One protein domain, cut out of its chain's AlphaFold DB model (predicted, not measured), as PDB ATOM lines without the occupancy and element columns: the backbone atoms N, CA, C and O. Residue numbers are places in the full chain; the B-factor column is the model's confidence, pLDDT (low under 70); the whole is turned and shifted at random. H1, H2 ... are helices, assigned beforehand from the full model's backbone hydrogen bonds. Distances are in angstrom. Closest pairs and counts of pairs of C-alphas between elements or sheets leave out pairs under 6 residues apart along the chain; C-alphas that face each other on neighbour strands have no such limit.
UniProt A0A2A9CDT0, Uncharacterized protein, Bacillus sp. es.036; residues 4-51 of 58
ATOM      1  N   GLY A   4     -44.998  -0.612 -48.533       75.19
ATOM      2  CA  GLY A   4     -43.953  -0.656 -47.503       75.19
ATOM      3  C   GLY A   4     -43.349   0.714 -47.174       75.19
ATOM      4  O   GLY A   4     -43.069   1.002 -46.016       75.19
ATOM      5  N   LYS A   5     -43.223   1.612 -48.165       77.88
ATOM      6  CA  LYS A   5     -42.723   2.979 -47.926       77.88
ATOM      7  C   LYS A   5     -43.731   3.814 -47.137       77.88
ATOM      8  O   LYS A   5     -43.335   4.584 -46.273       77.88
ATOM      9  N   ARG A   6     -45.027   3.652 -47.422       80.25
ATOM     10  CA  ARG A   6     -46.098   4.336 -46.681       80.25
ATOM     11  C   ARG A   6     -46.158   3.842 -45.239       80.25
ATOM     12  O   ARG A   6     -46.195   4.667 -44.339       80.25
ATOM     13  N   PHE A   7     -46.062   2.529 -45.035       80.12
ATOM     14  CA  PHE A   7     -46.017   1.924 -43.706       80.12
ATOM     15  C   PHE A   7     -44.848   2.461 -42.866       80.12
ATOM     16  O   PHE A   7     -45.070   2.917 -41.752       80.12
ATOM     17  N   LEU A   8     -43.633   2.503 -43.428       81.56
ATOM     18  CA  LEU A   8     -42.450   3.058 -42.755       81.56
ATOM     19  C   LEU A   8     -42.630   4.522 -42.336       81.56
ATOM     20  O   LEU A   8     -42.285   4.884 -41.215       81.56
ATOM     21  N   ILE A   9     -43.193   5.358 -43.213       86.81
ATOM     22  CA  ILE A   9     -43.436   6.777 -42.916       86.81
ATOM     23  C   ILE A   9     -44.466   6.925 -41.794       86.81
ATOM     24  O   ILE A   9     -44.237   7.671 -40.844       86.81
ATOM     25  N   THR A  10     -45.584   6.200 -41.873       84.19
ATOM     26  CA  THR A  10     -46.615   6.233 -40.828       84.19
ATOM     27  C   THR A  10     -46.054   5.758 -39.488       84.19
ATOM     28  O   THR A  10     -46.337   6.365 -38.459       84.19
ATOM     29  N   TRP A  11     -45.203   4.733 -39.495       83.44
ATOM     30  CA  TRP A  11     -44.565   4.211 -38.288       83.44
ATOM     31  C   TRP A  11     -43.596   5.219 -37.656       83.44
ATOM     32  O   TRP A  11     -43.611   5.416 -36.442       83.44
ATOM     33  N   LEU A  12     -42.819   5.928 -38.482       84.88
ATOM     34  CA  LEU A  12     -41.921   6.990 -38.029       84.88
ATOM     35  C   LEU A  12     -42.692   8.139 -37.355       84.88
ATOM     36  O   LEU A  12     -42.293   8.612 -36.295       84.88
ATOM     37  N   ILE A  13     -43.823   8.553 -37.935       88.75
ATOM     38  CA  ILE A  13     -44.676   9.618 -37.379       88.75
ATOM     39  C   ILE A  13     -45.246   9.205 -36.016       88.75
ATOM     40  O   ILE A  13     -45.224   9.995 -35.073       88.75
ATOM     41  N   VAL A  14     -45.717   7.961 -35.891       85.44
ATOM     42  CA  VAL A  14     -46.254   7.431 -34.628       85.44
ATOM     43  C   VAL A  14     -45.177   7.381 -33.539       85.44
ATOM     44  O   VAL A  14     -45.455   7.754 -32.400       85.44
ATOM     45  N   MET A  15     -43.944   6.991 -33.881       83.31
ATOM     46  CA  MET A  15     -42.816   6.995 -32.939       83.31
ATOM     47  C   MET A  15     -42.497   8.403 -32.421       83.31
ATOM     48  O   MET A  15     -42.321   8.589 -31.220       83.31
ATOM     49  N   VAL A  16     -42.476   9.410 -33.297       86.75
ATOM     50  CA  VAL A  16     -42.219  10.802 -32.886       86.75
ATOM     51  C   VAL A  16     -43.333  11.328 -31.976       86.75
ATOM     52  O   VAL A  16     -43.045  11.954 -30.959       86.75
ATOM     53  N   LEU A  17     -44.598  11.036 -32.292       84.19
ATOM     54  CA  LEU A  17     -45.735  11.427 -31.451       84.19
ATOM     55  C   LEU A  17     -45.680  10.778 -30.061       84.19
ATOM     56  O   LEU A  17     -45.910  11.463 -29.067       84.19
ATOM     57  N   MET A  18     -45.311   9.496 -29.980       79.81
ATOM     58  CA  MET A  18     -45.107   8.788 -28.708       79.81
ATOM     59  C   MET A  18     -44.013   9.438 -27.849       79.81
ATOM     60  O   MET A  18     -44.188   9.574 -26.642       79.81
ATOM     61  N   ILE A  19     -42.903   9.870 -28.461       81.31
ATOM     62  CA  ILE A  19     -41.802  10.544 -27.749       81.31
ATOM     63  C   ILE A  19     -42.261  11.894 -27.189       81.31
ATOM     64  O   ILE A  19     -41.916  12.235 -26.061       81.31
ATOM     65  N   ILE A  20     -43.055  12.654 -27.947       82.31
ATOM     66  CA  ILE A  20     -43.602  13.932 -27.474       82.31
ATOM     67  C   ILE A  20     -44.581  13.692 -26.318       82.31
ATOM     68  O   ILE A  20     -44.459  14.345 -25.286       82.31
ATOM     69  N   GLU A  21     -45.507  12.732 -26.446       74.44
ATOM     70  CA  GLU A  21     -46.440  12.386 -25.359       74.44
ATOM     71  C   GLU A  21     -45.704  11.910 -24.093       74.44
ATOM     72  O   GLU A  21     -46.152  12.207 -22.985       74.44
ATOM     73  N   TYR A  22     -44.556  11.239 -24.236       78.19
ATOM     74  CA  TYR A  22     -43.771  10.727 -23.106       78.19
ATOM     75  C   TYR A  22     -43.263  11.844 -22.188       78.19
ATOM     76  O   TYR A  22     -43.183  11.656 -20.976       78.19
ATOM     77  N   VAL A  23     -42.968  13.019 -22.749       78.19
ATOM     78  CA  VAL A  23     -42.508  14.188 -21.983       78.19
ATOM     79  C   VAL A  23     -43.621  14.756 -21.094       78.19
ATOM     80  O   VAL A  23     -43.328  15.309 -20.037       78.19
ATOM     81  N   PHE A  24     -44.890  14.611 -21.493       75.94
ATOM     82  CA  PHE A  24     -46.031  15.178 -20.769       75.94
ATOM     83  C   PHE A  24     -46.727  14.174 -19.840       75.94
ATOM     84  O   PHE A  24     -47.130  14.562 -18.746       75.94
ATOM     85  N   LEU A  25     -46.886  12.907 -20.250       75.69
ATOM     86  CA  LEU A  25     -47.553  11.856 -19.466       75.69
ATOM     87  C   LEU A  25     -46.851  10.494 -19.637       75.69
ATOM     88  O   LEU A  25     -47.311   9.655 -20.420       75.69
ATOM     89  N   PRO A  26     -45.768  10.231 -18.886       72.94
ATOM     90  CA  PRO A  26     -44.972   9.013 -19.049       72.94
ATOM     91  C   PRO A  26     -45.774   7.729 -18.773       72.94
ATOM     92  O   PRO A  26     -45.632   6.749 -19.504       72.94
ATOM     93  N   ASP A  27     -46.683   7.744 -17.793       73.38
ATOM     94  CA  ASP A  27     -47.471   6.564 -17.403       73.38
ATOM     95  C   ASP A  27     -48.426   6.083 -18.510       73.38
ATOM     96  O   ASP A  27     -48.581   4.882 -18.749       73.38
ATOM     97  N   HIS A  28     -49.036   7.014 -19.251       69.94
ATOM     98  CA  HIS A  28     -49.950   6.680 -20.345       69.94
ATOM     99  C   HIS A  28     -49.225   6.136 -21.580       69.94
ATOM    100  O   HIS A  28     -49.786   5.310 -22.310       69.94
ATOM    101  N   VAL A  29     -47.984   6.567 -21.813       71.06
ATOM    102  CA  VAL A  29     -47.186   6.123 -22.963       71.06
ATOM    103  C   VAL A  29     -46.724   4.682 -22.804       71.06
ATOM    104  O   VAL A  29     -46.732   3.941 -23.785       71.06
ATOM    105  N   ILE A  30     -46.409   4.235 -21.587       70.44
ATOM    106  CA  ILE A  30     -46.016   2.839 -21.333       70.44
ATOM    107  C   ILE A  30     -47.162   1.883 -21.698       70.44
ATOM    108  O   ILE A  30     -46.952   0.894 -22.405       70.44
ATOM    109  N   ILE A  31     -48.393   2.208 -21.289       75.31
ATOM    110  CA  ILE A  31     -49.586   1.392 -21.562       75.31
ATOM    111  C   ILE A  31     -49.919   1.388 -23.061       75.31
ATOM    112  O   ILE A  31     -50.155   0.326 -23.646       75.31
ATOM    113  N   LYS A  32     -49.901   2.560 -23.714       72.44
ATOM    114  CA  LYS A  32     -50.140   2.662 -25.163       72.44
ATOM    115  C   LYS A  32     -49.038   1.973 -25.975       72.44
ATOM    116  O   LYS A  32     -49.347   1.314 -26.963       72.44
ATOM    117  N   GLY A  33     -47.776   2.088 -25.564       75.12
ATOM    118  CA  GLY A  33     -46.630   1.442 -26.207       75.12
ATOM    119  C   GLY A  33     -46.712  -0.084 -26.147       75.12
ATOM    120  O   GLY A  33     -46.517  -0.750 -27.164       75.12
ATOM    121  N   LEU A  34     -47.109  -0.638 -24.995       77.94
ATOM    122  CA  LEU A  34     -47.411  -2.067 -24.837       77.94
ATOM    123  C   LEU A  34     -48.529  -2.528 -25.782       77.94
ATOM    124  O   LEU A  34     -48.380  -3.539 -26.473       77.94
ATOM    125  N   ALA A  35     -49.623  -1.766 -25.870       78.38
ATOM    126  CA  ALA A  35     -50.728  -2.070 -26.779       78.38
ATOM    127  C   ALA A  35     -50.302  -2.029 -28.260       78.38
ATOM    128  O   ALA A  35     -50.720  -2.880 -29.053       78.38
ATOM    129  N   LEU A  36     -49.435  -1.082 -28.630       78.50
ATOM    130  CA  LEU A  36     -48.907  -0.935 -29.990       78.50
ATOM    131  C   LEU A  36     -47.928  -2.064 -30.352       78.50
ATOM    132  O   LEU A  36     -47.944  -2.568 -31.478       78.50
ATOM    133  N   GLY A  37     -47.128  -2.526 -29.388       78.06
ATOM    134  CA  GLY A  37     -46.263  -3.698 -29.540       78.06
ATOM    135  C   GLY A  37     -47.058  -4.990 -29.754       78.06
ATOM    136  O   GLY A  37     -46.784  -5.734 -30.697       78.06
ATOM    137  N   LEU A  38     -48.098  -5.219 -28.946       80.31
ATOM    138  CA  LEU A  38     -48.979  -6.391 -29.059       80.31
ATOM    139  C   LEU A  38     -49.747  -6.423 -30.385       80.31
ATOM    140  O   LEU A  38     -49.816  -7.462 -31.048       80.31
ATOM    141  N   THR A  39     -50.298  -5.285 -30.810       80.62
ATOM    142  CA  THR A  39     -50.981  -5.185 -32.110       80.62
ATOM    143  C   THR A  39     -50.010  -5.366 -33.271       80.62
ATOM    144  O   THR A  39     -50.345  -6.077 -34.217       80.62
ATOM    145  N   SER A  40     -48.789  -4.828 -33.187       75.94
ATOM    146  CA  SER A  40     -47.756  -5.041 -34.212       75.94
ATOM    147  C   SER A  40     -47.355  -6.513 -34.323       75.94
ATOM    148  O   SER A  40     -47.311  -7.046 -35.431       75.94
ATOM    149  N   MET A  41     -47.147  -7.201 -33.193       76.81
ATOM    150  CA  MET A  41     -46.917  -8.651 -33.172       76.81
ATOM    151  C   MET A  41     -48.073  -9.403 -33.825       76.81
ATOM    152  O   MET A  41     -47.844 -10.245 -34.687       76.81
ATOM    153  N   THR A  42     -49.312  -9.057 -33.477       80.50
ATOM    154  CA  THR A  42     -50.505  -9.715 -34.026       80.50
ATOM    155  C   THR A  42     -50.604  -9.518 -35.538       80.50
ATOM    156  O   THR A  42     -50.842 -10.478 -36.267       80.50
ATOM    157  N   VAL A  43     -50.370  -8.300 -36.030       80.50
ATOM    158  CA  VAL A  43     -50.357  -7.991 -37.467       80.50
ATOM    159  C   VAL A  43     -49.262  -8.776 -38.183       80.50
ATOM    160  O   VAL A  43     -49.537  -9.350 -39.233       80.50
ATOM    161  N   VAL A  44     -48.059  -8.872 -37.610       76.81
ATOM    162  CA  VAL A  44     -46.957  -9.675 -38.167       76.81
ATOM    163  C   VAL A  44     -47.301 -11.164 -38.169       76.81
ATOM    164  O   VAL A  44     -47.094 -11.825 -39.181       76.81
ATOM    165  N   THR A  45     -47.876 -11.702 -37.093       79.56
ATOM    166  CA  THR A  45     -48.323 -13.101 -37.027       79.56
ATOM    167  C   THR A  45     -49.410 -13.390 -38.061       79.56
ATOM    168  O   THR A  45     -49.357 -14.413 -38.741       79.56
ATOM    169  N   VAL A  46     -50.383 -12.490 -38.218       81.62
ATOM    170  CA  VAL A  46     -51.457 -12.612 -39.211       81.62
ATOM    171  C   VAL A  46     -50.902 -12.504 -40.633       81.62
ATOM    172  O   VAL A  46     -51.260 -13.323 -41.474       81.62
ATOM    173  N   LEU A  47     -49.985 -11.571 -40.897       76.69
ATOM    174  CA  LEU A  47     -49.275 -11.460 -42.177       76.69
ATOM    175  C   LEU A  47     -48.466 -12.716 -42.484       76.69
ATOM    176  O   LEU A  47     -48.578 -13.230 -43.587       76.69
ATOM    177  N   ASN A  48     -47.720 -13.243 -41.516       75.56
ATOM    178  CA  ASN A  48     -46.932 -14.463 -41.683       75.56
ATOM    179  C   ASN A  48     -47.830 -15.700 -41.883       75.56
ATOM    180  O   ASN A  48     -47.453 -16.651 -42.558       75.56
ATOM    181  N   LYS A  49     -49.054 -15.689 -41.339       74.75
ATOM    182  CA  LYS A  49     -50.060 -16.734 -41.576       74.75
ATOM    183  C   LYS A  49     -50.730 -16.611 -42.953       74.75
ATOM    184  O   LYS A  49     -51.007 -17.630 -43.577       74.75
ATOM    185  N   LEU A  50     -51.022 -15.389 -43.408       74.88
ATOM    186  CA  LEU A  50     -51.691 -15.103 -44.688       74.88
ATOM    187  C   LEU A  50     -50.737 -15.187 -45.886       74.88
ATOM    188  O   LEU A  50     -51.112 -15.667 -46.953       74.88
ATOM    189  N   TYR A  51     -49.504 -14.733 -45.697       68.94
ATOM    190  CA  TYR A  51     -48.411 -14.759 -46.656       68.94
ATOM    191  C   TYR A  51     -47.230 -15.465 -45.995       68.94
ATOM    192  O   TYR A  51     -46.271 -14.801 -45.601       68.94
TER     193      TYR A  51
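AT A GLANCE: This is residues 4 to 51 of the 58 residues of an uncharacterized protein of Bacillus sp. es.036 (UniProt A0A2A9CDT0). Two long helices, H2 and H1, make a flat, narrow V: they meet near the tight turn that joins them and spread apart toward their free ends. Residues 4 to 13 of H1 and 37 to 51 stand free. The printed part has 48 residues with two named helices, H1 then H2, and no named strand; it is all helix. It is loose, with a radius of gyration of the C-alphas of 12.8 A and spans of 40 by 22 by 5 A.

HOW THE PARTS SIT: H2, residues 26 to 50, touches H1, residues 4 to 24, with residues 28 to 33 alone. H1 touches H2 with residues 18 to 22 alone. Their closest C-alphas, those of Tyr 22 and Val 29, are 5.7 A apart. The two form a helical hairpin, running opposite ways at a shallow tilt of 18 degrees. O i to N i+4 pairs are within hydrogen-bond range in 20 of 21 cases in H2 and 15 of 17 in H1.

IN THESE COORDINATES: H2 measures 35.8 A, from C-alpha 26 at (-44.972, 9.013, -19.049) to C-alpha 50 at (-51.691, -15.103, -44.688). H1 measures 31.1 A and begins at C-alpha 4, (-43.953, -0.656, -47.503).

THE WHOLE: The two C-alphas farthest apart, those of Phe 24 and Tyr 51, are 39.6 A apart. The printed part has no cut, and its one link is tight. Mean pLDDT of the printed part is 78.5; residues 28 and 51 are under 70.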